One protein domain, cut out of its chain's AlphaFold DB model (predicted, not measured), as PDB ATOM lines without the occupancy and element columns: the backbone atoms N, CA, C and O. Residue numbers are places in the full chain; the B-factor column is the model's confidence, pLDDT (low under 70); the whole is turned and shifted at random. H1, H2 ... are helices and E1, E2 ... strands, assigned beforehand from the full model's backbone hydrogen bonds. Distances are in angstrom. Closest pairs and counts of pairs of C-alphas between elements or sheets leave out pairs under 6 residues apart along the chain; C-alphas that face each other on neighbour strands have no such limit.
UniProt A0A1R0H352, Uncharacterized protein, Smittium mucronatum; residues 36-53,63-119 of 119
ATOM      1  N   SER A  36      28.893 -45.604 -17.825       86.50
ATOM      2  CA  SER A  36      29.767 -45.183 -16.723       86.50
ATOM      3  C   SER A  36      30.316 -43.765 -16.914       86.50
ATOM      4  O   SER A  36      30.257 -42.961 -15.991       86.50
ATOM      5  N   SER A  37      30.747 -43.399 -18.124       88.06
ATOM      6  CA  SER A  37      31.304 -42.071 -18.421       88.06
ATOM      7  C   SER A  37      30.336 -40.907 -18.162       88.06
ATOM      8  O   SER A  37      30.759 -39.859 -17.669       88.06
ATOM      9  N   VAL A  38      29.042 -41.083 -18.455       90.88
ATOM     10  CA  VAL A  38      28.007 -40.070 -18.207       90.88
ATOM     11  C   VAL A  38      27.739 -39.975 -16.711       90.88
ATOM     12  O   VAL A  38      27.851 -38.886 -16.152       90.88
ATOM     13  N   ILE A  39      27.487 -41.105 -16.045       89.81
ATOM     14  CA  ILE A  39      27.241 -41.161 -14.593       89.81
ATOM     15  C   ILE A  39      28.386 -40.482 -13.831       89.81
ATOM     16  O   ILE A  39      28.166 -39.634 -12.967       89.81
ATOM     17  N   GLN A  40      29.626 -40.786 -14.208       87.12
ATOM     18  CA  GLN A  40      30.817 -40.215 -13.590       87.12
ATOM     19  C   GLN A  40      30.944 -38.706 -13.794       87.12
ATOM     20  O   GLN A  40      31.363 -38.020 -12.865       87.12
ATOM     21  N   SER A  41      30.588 -38.170 -14.969       88.31
ATOM     22  CA  SER A  41      30.621 -36.716 -15.192       88.31
ATOM     23  C   SER A  41      29.682 -35.971 -14.241       88.31
ATOM     24  O   SER A  41      30.080 -34.972 -13.649       88.31
ATOM     25  N   PHE A  42      28.485 -36.510 -13.995       91.25
ATOM     26  CA  PHE A  42      27.526 -35.920 -13.062       91.25
ATOM     27  C   PHE A  42      28.018 -35.986 -11.614       91.25
ATOM     28  O   PHE A  42      27.950 -34.987 -10.897       91.25
ATOM     29  N   LEU A  43      28.558 -37.132 -11.187       87.88
ATOM     30  CA  LEU A  43      29.099 -37.295  -9.833       87.88
ATOM     31  C   LEU A  43      30.340 -36.424  -9.587       87.88
ATOM     32  O   LEU A  43      30.504 -35.869  -8.498       87.88
ATOM     33  N   ARG A  44      31.194 -36.256 -10.603       84.62
ATOM     34  CA  ARG A  44      32.362 -35.373 -10.543       84.62
ATOM     35  C   ARG A  44      31.950 -33.914 -10.404       84.62
ATOM     36  O   ARG A  44      32.330 -33.287  -9.422       84.62
ATOM     37  N   THR A  45      31.101 -33.409 -11.301       85.62
ATOM     38  CA  THR A  45      30.597 -32.029 -11.225       85.62
ATOM     39  C   THR A  45      29.837 -31.774  -9.919       85.62
ATOM     40  O   THR A  45      29.950 -30.699  -9.337       85.62
ATOM     41  N   HIS A  46      29.096 -32.766  -9.406       86.12
ATOM     42  CA  HIS A  46      28.456 -32.672  -8.092       86.12
ATOM     43  C   HIS A  46      29.481 -32.459  -6.967       86.12
ATOM     44  O   HIS A  46      29.249 -31.649  -6.070       86.12
ATOM     45  N   SER A  47      30.605 -33.174  -7.013       79.88
ATOM     46  CA  SER A  47      31.649 -33.119  -5.983       79.88
ATOM     47  C   SER A  47      32.491 -31.841  -6.080       79.88
ATOM     48  O   SER A  47      32.753 -31.201  -5.063       79.88
ATOM     49  N   GLU A  48      32.854 -31.422  -7.294       77.94
ATOM     50  CA  GLU A  48      33.605 -30.184  -7.562       77.94
ATOM     51  C   GLU A  48      32.841 -28.939  -7.085       77.94
ATOM     52  O   GLU A  48      33.423 -28.058  -6.454       77.94
ATOM     53  N   ASN A  49      31.519 -28.902  -7.284       71.56
ATOM     54  CA  ASN A  49      30.680 -27.790  -6.830       71.56
ATOM     55  C   ASN A  49      30.514 -27.717  -5.301       71.56
ATOM     56  O   ASN A  49      30.126 -26.670  -4.788       71.56
ATOM     57  N   LYS A  50      30.806 -28.795  -4.558       64.06
ATOM     58  CA  LYS A  50      30.791 -28.793  -3.083       64.06
ATOM     59  C   LYS A  50      32.096 -28.251  -2.475       64.06
ATOM     60  O   LYS A  50      32.085 -27.809  -1.329       64.06
ATOM     61  N   GLY A  51      33.208 -28.271  -3.219       52.59
ATOM     62  CA  GLY A  51      34.551 -27.927  -2.723       52.59
ATOM     63  C   GLY A  51      34.960 -26.451  -2.827       52.59
ATOM     64  O   GLY A  51      35.920 -26.045  -2.177       52.59
ATOM     65  N   THR A  52      34.253 -25.627  -3.603       50.94
ATOM     66  CA  THR A  52      34.597 -24.207  -3.840       50.94
ATOM     67  C   THR A  52      33.988 -23.229  -2.824       50.94
ATOM     68  O   THR A  52      34.219 -22.024  -2.902       50.94
ATOM     69  N   SER A  53      33.265 -23.734  -1.822       47.22
ATOM     70  CA  SER A  53      32.656 -22.945  -0.745       47.22
ATOM     71  C   SER A  53      33.639 -22.669   0.406       47.22
ATOM     72  O   SER A  53      33.423 -23.109   1.535       47.22
ATOM     73  N   SER A  63      25.051 -26.845  -3.275       64.19
ATOM     74  CA  SER A  63      24.715 -26.706  -4.704       64.19
ATOM     75  C   SER A  63      25.348 -27.788  -5.596       64.19
ATOM     76  O   SER A  63      26.056 -27.495  -6.565       64.19
ATOM     77  N   GLY A  64      25.128 -29.060  -5.260       79.81
ATOM     78  CA  GLY A  64      25.467 -30.181  -6.141       79.81
ATOM     79  C   GLY A  64      24.510 -30.272  -7.339       79.81
ATOM     80  O   GLY A  64      23.382 -29.802  -7.273       79.81
ATOM     81  N   VAL A  65      24.932 -30.897  -8.446       89.81
ATOM     82  CA  VAL A  65      24.080 -31.059  -9.655       89.81
ATOM     83  C   VAL A  65      23.246 -32.347  -9.665       89.81
ATOM     84  O   VAL A  65      22.561 -32.642 -10.639       89.81
ATOM     85  N   VAL A  66      23.343 -33.137  -8.597       91.62
ATOM     86  CA  VAL A  66      22.667 -34.431  -8.450       91.62
ATOM     87  C   VAL A  66      22.019 -34.463  -7.077       91.62
ATOM     88  O   VAL A  66      22.718 -34.384  -6.072       91.62
ATOM     89  N   ASP A  67      20.699 -34.593  -7.050       92.38
ATOM     90  CA  ASP A  67      19.920 -34.589  -5.808       92.38
ATOM     91  C   ASP A  67      19.695 -35.990  -5.238       92.38
ATOM     92  O   ASP A  67      19.559 -36.175  -4.023       92.38
ATOM     93  N   LYS A  68      19.576 -36.978  -6.131       94.31
ATOM     94  CA  LYS A  68      19.216 -38.360  -5.816       94.31
ATOM     95  C   LYS A  68      20.020 -39.328  -6.667       94.31
ATOM     96  O   LYS A  68      20.265 -39.066  -7.842       94.31
ATOM     97  N   ILE A  69      20.347 -40.471  -6.080       94.81
ATOM     98  CA  ILE A  69      20.867 -41.638  -6.783       94.81
ATOM     99  C   ILE A  69      19.876 -42.789  -6.634       94.81
ATOM    100  O   ILE A  69      19.302 -42.984  -5.561       94.81
ATOM    101  N   VAL A  70      19.670 -43.529  -7.719       96.81
ATOM    102  CA  VAL A  70      18.904 -44.775  -7.728       96.81
ATOM    103  C   VAL A  70      19.802 -45.848  -8.330       96.81
ATOM    104  O   VAL A  70      20.282 -45.694  -9.449       96.81
ATOM    105  N   VAL A  71      20.069 -46.904  -7.569       95.94
ATOM    106  CA  VAL A  71      20.954 -48.008  -7.948       95.94
ATOM    107  C   VAL A  71      20.142 -49.291  -7.958       95.94
ATOM    108  O   VAL A  71      19.561 -49.656  -6.941       95.94
ATOM    109  N   THR A  72      20.140 -49.990  -9.088       97.19
ATOM    110  CA  THR A  72      19.543 -51.324  -9.208       97.19
ATOM    111  C   THR A  72      20.654 -52.365  -9.206       97.19
ATOM    112  O   THR A  72      21.596 -52.270  -9.990       97.19
ATOM    113  N   ILE A  73      20.553 -53.348  -8.317       96.69
ATOM    114  CA  ILE A  73      21.532 -54.415  -8.124       96.69
ATOM    115  C   ILE A  73      20.866 -55.734  -8.503       96.69
ATOM    116  O   ILE A  73      19.951 -56.192  -7.819       96.69
ATOM    117  N   SER A  74      21.340 -56.344  -9.587       97.50
ATOM    118  CA  SER A  74      20.906 -57.677 -10.009       97.50
ATOM    119  C   SER A  74      21.776 -58.754  -9.352       97.50
ATOM    120  O   SER A  74      22.975 -58.518  -9.173       97.50
ATOM    121  N   PRO A  75      21.245 -59.948  -9.022       97.25
ATOM    122  CA  PRO A  75      22.021 -61.048  -8.450       97.25
ATOM    123  C   PRO A  75      22.842 -61.756  -9.542       97.25
ATOM    124  O   PRO A  75      22.665 -62.939  -9.823       97.25
ATOM    125  N   LYS A  76      23.726 -61.005 -10.203       95.19
ATOM    126  CA  LYS A  76      24.580 -61.466 -11.299       95.19
ATOM    127  C   LYS A  76      26.030 -61.113 -11.007       95.19
ATOM    128  O   LYS A  76      26.334 -59.999 -10.591       95.19
ATOM    129  N   ILE A  77      26.921 -62.060 -11.282       93.38
ATOM    130  CA  ILE A  77      28.365 -61.828 -11.277       93.38
ATOM    131  C   ILE A  77      28.769 -61.490 -12.707       93.38
ATOM    132  O   ILE A  77      28.536 -62.279 -13.623       93.38
ATOM    133  N   VAL A  78      29.352 -60.312 -12.897       90.94
ATOM    134  CA  VAL A  78      29.889 -59.882 -14.190       90.94
ATOM    135  C   VAL A  78      31.390 -60.168 -14.195       90.94
ATOM    136  O   VAL A  78      32.078 -59.876 -13.219       90.94
ATOM    137  N   GLY A  79      31.882 -60.794 -15.266       90.50
ATOM    138  CA  GLY A  79      33.304 -61.092 -15.438       90.50
ATOM    139  C   GLY A  79      34.145 -59.845 -15.729       90.50
ATOM    140  O   GLY A  79      33.645 -58.725 -15.719       90.50
ATOM    141  N   MET A  80      35.425 -60.051 -16.041       88.62
ATOM    142  CA  MET A  80      36.409 -58.975 -16.252       88.62
ATOM    143  C   MET A  80      36.075 -58.015 -17.405       88.62
ATOM    144  O   MET A  80      36.566 -56.895 -17.421       88.62
ATOM    145  N   GLU A  81      35.220 -58.432 -18.336       87.19
ATOM    146  CA  GLU A  81      34.723 -57.593 -19.437       87.19
ATOM    147  C   GLU A  81      33.619 -56.610 -18.995       87.19
ATOM    148  O   GLU A  81      33.116 -55.815 -19.789       87.19
ATOM    149  N   GLY A  82      33.185 -56.683 -17.733       80.44
ATOM    150  CA  GLY A  82      32.227 -55.752 -17.153       80.44
ATOM    151  C   GLY A  82      32.840 -54.378 -16.920       80.44
ATOM    152  O   GLY A  82      33.907 -54.260 -16.331       80.44
ATOM    153  N   LEU A  83      32.124 -53.327 -17.319       79.75
ATOM    154  CA  LEU A  83      32.501 -51.950 -17.003       79.75
ATOM    155  C   LEU A  83      31.952 -51.562 -15.627       79.75
ATOM    156  O   LEU A  83      30.734 -51.535 -15.427       79.75
ATOM    157  N   GLY A  84      32.830 -51.218 -14.689       77.50
ATOM    158  CA  GLY A  84      32.445 -50.679 -13.395       77.50
ATOM    159  C   GLY A  84      32.105 -49.192 -13.483       77.50
ATOM    160  O   GLY A  84      32.758 -48.395 -14.162       77.50
ATOM    161  N   PHE A  85      31.066 -48.770 -12.759       72.94
ATOM    162  CA  PHE A  85      30.718 -47.347 -12.691       72.94
ATOM    163  C   PHE A  85      31.780 -46.531 -11.930       72.94
ATOM    164  O   PHE A  85      31.914 -45.332 -12.174       72.94
ATOM    165  N   SER A  86      32.536 -47.171 -11.032       70.81
ATOM    166  CA  SER A  86      33.554 -46.554 -10.176       70.81
ATOM    167  C   SER A  86      34.965 -46.543 -10.764       70.81
ATOM    168  O   SER A  86      35.817 -45.846 -10.224       70.81
ATOM    169  N   ASP A  87      35.220 -47.265 -11.857       70.00
ATOM    170  CA  ASP A  87      36.580 -47.585 -12.334       70.00
ATOM    171  C   ASP A  87      37.434 -46.357 -12.677       70.00
ATOM    172  O   ASP A  87      38.659 -46.405 -12.626       70.00
ATOM    173  N   SER A  88      36.793 -45.231 -12.992       62.81
ATOM    174  CA  SER A  88      37.452 -43.957 -13.302       62.81
ATOM    175  C   SER A  88      37.025 -42.807 -12.387       62.81
ATOM    176  O   SER A  88      37.294 -41.637 -12.682       62.81
ATOM    177  N   ILE A  89      36.380 -43.112 -11.253       63.78
ATOM    178  CA  ILE A  89      36.125 -42.121 -10.206       63.78
ATOM    179  C   ILE A  89      37.360 -42.042  -9.305       63.78
ATOM    180  O   ILE A  89      37.456 -42.701  -8.271       63.78
ATOM    181  N   ASN A  90      38.318 -41.202  -9.705       58.00
ATOM    182  CA  ASN A  90      39.411 -40.797  -8.829       58.00
ATOM    183  C   ASN A  90      38.873 -39.824  -7.798       58.00
ATOM    184  O   ASN A  90      38.758 -38.622  -8.011       58.00
ATOM    185  N   PHE A  91      38.543 -40.391  -6.661       60.00
ATOM    186  CA  PHE A  91      38.064 -39.673  -5.510       60.00
ATOM    187  C   PHE A  91      39.203 -38.796  -4.890       60.00
ATOM    188  O   PHE A  91      38.945 -37.864  -4.144       60.00
ATOM    189  N   SER A  92      40.485 -39.008  -5.200       44.34
ATOM    190  CA  SER A  92      41.621 -38.424  -4.462       44.34
ATOM    191  C   SER A  92      41.708 -36.880  -4.394       44.34
ATOM    192  O   SER A  92      42.168 -36.239  -5.337       44.34
ATOM    193  N   SER A  93      41.477 -36.322  -3.198       45.09
ATOM    194  CA  SER A  93      42.353 -35.310  -2.579       45.09
ATOM    195  C   SER A  93      42.197 -35.317  -1.046       45.09
ATOM    196  O   SER A  93      41.236 -34.783  -0.502       45.09
ATOM    197  N   SER A  94      43.157 -35.932  -0.344       45.22
ATOM    198  CA  SER A  94      43.484 -35.778   1.097       45.22
ATOM    199  C   SER A  94      42.433 -36.027   2.202       45.22
ATOM    200  O   SER A  94      42.805 -36.046   3.372       45.22
ATOM    201  N   SER A  95      41.173 -36.321   1.902       42.66
ATOM    202  CA  SER A  95      40.227 -36.931   2.846       42.66
ATOM    203  C   SER A  95      39.343 -37.903   2.076       42.66
ATOM    204  O   SER A  95      39.030 -37.654   0.914       42.66
ATOM    205  N   ALA A  96      39.050 -39.064   2.669       44.31
ATOM    206  CA  ALA A  96      38.420 -40.187   1.981       44.31
ATOM    207  C   ALA A  96      37.215 -39.713   1.149       44.31
ATOM    208  O   ALA A  96      36.286 -39.128   1.710       44.31
ATOM    209  N   PRO A  97      37.208 -39.909  -0.170       57.25
ATOM    210  CA  PRO A  97      36.326 -39.140  -1.018       57.25
ATOM    211  C   PRO A  97      35.144 -40.055  -1.275       57.25
ATOM    212  O   PRO A  97      35.058 -40.801  -2.241       57.25
ATOM    213  N   SER A  98      34.305 -40.120  -0.252       66.88
ATOM    214  CA  SER A  98      33.112 -40.936  -0.233       66.88
ATOM    215  C   SER A  98      31.926 -40.083  -0.651       66.88
ATOM    216  O   SER A  98      31.745 -38.953  -0.192       66.88
ATOM    217  N   LEU A  99      31.071 -40.646  -1.500       77.06
ATOM    218  CA  LEU A  99      29.746 -40.089  -1.701       77.06
ATOM    219  C   LEU A  99      28.862 -40.532  -0.533       77.06
ATOM    220  O   LEU A  99      28.477 -41.697  -0.440       77.06
ATOM    221  N   ASN A 100      28.575 -39.612   0.384       82.25
ATOM    222  CA  ASN A 100      27.768 -39.919   1.561       82.25
ATOM    223  C   ASN A 100      26.285 -39.946   1.190       82.25
ATOM    224  O   ASN A 100      25.658 -38.904   1.000       82.25
ATOM    225  N   LEU A 101      25.726 -41.151   1.114       90.12
ATOM    226  CA  LEU A 101      24.305 -41.352   0.865       90.12
ATOM    227  C   LEU A 101      23.494 -40.973   2.111       90.12
ATOM    228  O   LEU A 101      23.685 -41.527   3.194       90.12
ATOM    229  N   LYS A 102      22.568 -40.033   1.955       91.69
ATOM    230  CA  LYS A 102      21.633 -39.587   2.988       91.69
ATOM    231  C   LYS A 102      20.316 -40.347   2.823       91.69
ATOM    232  O   LYS A 102      19.770 -40.412   1.720       91.69
ATOM    233  N   THR A 103      19.811 -40.889   3.936       93.81
ATOM    234  CA  THR A 103      18.508 -41.578   4.035       93.81
ATOM    235  C   THR A 103      18.285 -42.637   2.939       93.81
ATOM    236  O   THR A 103      17.343 -42.493   2.155       93.81
ATOM    237  N   PRO A 104      19.151 -43.661   2.822       96.19
ATOM    238  CA  PRO A 104      18.962 -44.700   1.819       96.19
ATOM    239  C   PRO A 104      17.702 -45.523   2.117       96.19
ATOM    240  O   PRO A 104      17.457 -45.921   3.257       96.19
ATOM    241  N   VAL A 105      16.916 -45.787   1.078       98.00
ATOM    242  CA  VAL A 105      15.757 -46.683   1.094       98.00
ATOM    243  C   VAL A 105      16.046 -47.840   0.151       98.00
ATOM    244  O   VAL A 105      16.561 -47.627  -0.945       98.00
ATOM    245  N   TYR A 106      15.702 -49.052   0.576       98.12
ATOM    246  CA  TYR A 106      15.916 -50.276  -0.187       98.12
ATOM    247  C   TYR A 106      14.582 -50.964  -0.438       98.12
ATOM    248  O   TYR A 106      13.760 -51.077   0.471       98.12
ATOM    249  N   GLN A 107      14.382 -51.448  -1.657       98.50
ATOM    250  CA  GLN A 107      13.208 -52.228  -2.017       98.50
ATOM    251  C   GLN A 107      13.583 -53.312  -3.023       98.50
ATOM    252  O   GLN A 107      14.333 -53.070  -3.966       98.50
ATOM    253  N   GLN A 108      13.047 -54.512  -2.821       98.44
ATOM    254  CA  GLN A 108      13.200 -55.609  -3.766       98.44
ATOM    255  C   GLN A 108      12.157 -55.495  -4.886       98.44
ATOM    256  O   GLN A 108      10.966 -55.326  -4.618       98.44
ATOM    257  N   PHE A 109      12.607 -55.634  -6.132       97.88
ATOM    258  CA  PHE A 109      11.773 -55.702  -7.331       97.88
ATOM    259  C   PHE A 109      12.130 -56.971  -8.110       97.88
ATOM    260  O   PHE A 109      13.118 -57.023  -8.842       97.88
ATOM    261  N   GLY A 110      11.337 -58.029  -7.931       97.69
ATOM    262  CA  GLY A 110      11.664 -59.345  -8.483       97.69
ATOM    263  C   GLY A 110      12.944 -59.909  -7.859       97.69
ATOM    264  O   GLY A 110      13.028 -60.051  -6.639       97.69
ATOM    265  N   SER A 111      13.936 -60.239  -8.687       97.75
ATOM    266  CA  SER A 111      15.252 -60.710  -8.230       97.75
ATOM    267  C   SER A 111      16.194 -59.589  -7.801       97.75
ATOM    268  O   SER A 111      17.208 -59.868  -7.168       97.75
ATOM    269  N   ASP A 112      15.886 -58.346  -8.165       98.38
ATOM    270  CA  ASP A 112      16.808 -57.228  -8.035       98.38
ATOM    271  C   ASP A 112      16.513 -56.415  -6.766       98.38
ATOM    272  O   ASP A 112      15.374 -56.332  -6.297       98.38
ATOM    273  N   ILE A 113      17.549 -55.783  -6.213       98.38
ATOM    274  CA  ILE A 113      17.434 -54.828  -5.105       98.38
ATOM    275  C   ILE A 113      17.637 -53.426  -5.664       98.38
ATOM    276  O   ILE A 113      18.655 -53.143  -6.292       98.38
ATOM    277  N   VAL A 114      16.695 -52.528  -5.398       98.38
ATOM    278  CA  VAL A 114      16.800 -51.109  -5.733       98.38
ATOM    279  C   VAL A 114      17.102 -50.322  -4.467       98.38
ATOM    280  O   VAL A 114      16.383 -50.430  -3.475       98.38
ATOM    281  N   MET A 115      18.161 -49.519  -4.506       97.94
ATOM    282  CA  MET A 115      18.505 -48.532  -3.489       97.94
ATOM    283  C   MET A 115      18.250 -47.132  -4.039       97.94
ATOM    284  O   MET A 115      18.703 -46.810  -5.134       97.94
ATOM    285  N   ALA A 116      17.557 -46.290  -3.279       97.81
ATOM    286  CA  ALA A 116      17.395 -44.875  -3.580       97.81
ATOM    287  C   ALA A 116      17.890 -44.034  -2.402       97.81
ATOM    288  O   ALA A 116      17.536 -44.301  -1.255       97.81
ATOM    289  N   ALA A 117      18.688 -43.004  -2.672       96.06
ATOM    290  CA  ALA A 117      19.231 -42.128  -1.637       96.06
ATOM    291  C   ALA A 117      19.385 -40.691  -2.139       96.06
ATOM    292  O   ALA A 117      19.457 -40.445  -3.345       96.06
ATOM    293  N   ARG A 118      19.465 -39.739  -1.207       92.56
ATOM    294  CA  ARG A 118      19.953 -38.381  -1.493       92.56
ATOM    295  C   ARG A 118      21.471 -38.340  -1.345       92.56
ATOM    296  O   ARG A 118      22.014 -39.153  -0.601       92.56
ATOM    297  N   ILE A 119      22.145 -37.395  -1.999       85.19
ATOM    298  CA  ILE A 119      23.609 -37.224  -1.910       85.19
ATOM    299  C   ILE A 119      24.014 -35.778  -1.622       85.19
ATOM    300  O   ILE A 119      23.204 -34.864  -1.875       85.19
TER     301      ILE A 119
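What this domain is: This is residues 36 to 53 and 63 to 119 of the 119 residues of an uncharacterized protein of Smittium mucronatum (UniProt A0A1R0H352). A small three-strand antiparallel sheet has helix H1 off to one side, and a long loop, residues 74 to 101, swings out from E1 and returns to E2, with residues 77 to 82 sticking out. The 75 printed residues run H1, E1, E2, E3, with sheet order E1, E3, E2; the class is mixed, with under half in named elements. The whole is only just loose, close to compact, with radius of gyration of the C-alphas 14.1 A and spans of 43 by 30 by 22 A.

Where its parts are: H1, residues 36 to 51, begins at C-alpha (29.767, -45.183, -16.723) and is 22.7 A long. E1 is residues 68 to 73, 16.4 A. E2, residues 102 to 109, is 21.5 A. E3, residues 112 to 118, is 20.2 A and ends at C-alpha (19.953, -38.381, -1.493).

How they stand to each other: The sheet is twisted, up to 4.0 A off its plane. Inner strand E3 is antiparallel to E1 at 164 degrees, with N 71 and O 115 2.8 A apart. E2 and E3 form a hairpin at 160 degrees, with N 107 and O 114 2.9 A apart. H1 is not on the sheet; 11 of its 12 O i to N i+4 pairs are within hydrogen-bond range.

The domain as a whole: Residues 54 to 62 are not printed; C-alphas 53 and 63 are 9.6 A apart. The E1 to E2 link is long. Confidence is under 70 at residues 50 to 53, 63 and 88 to 98.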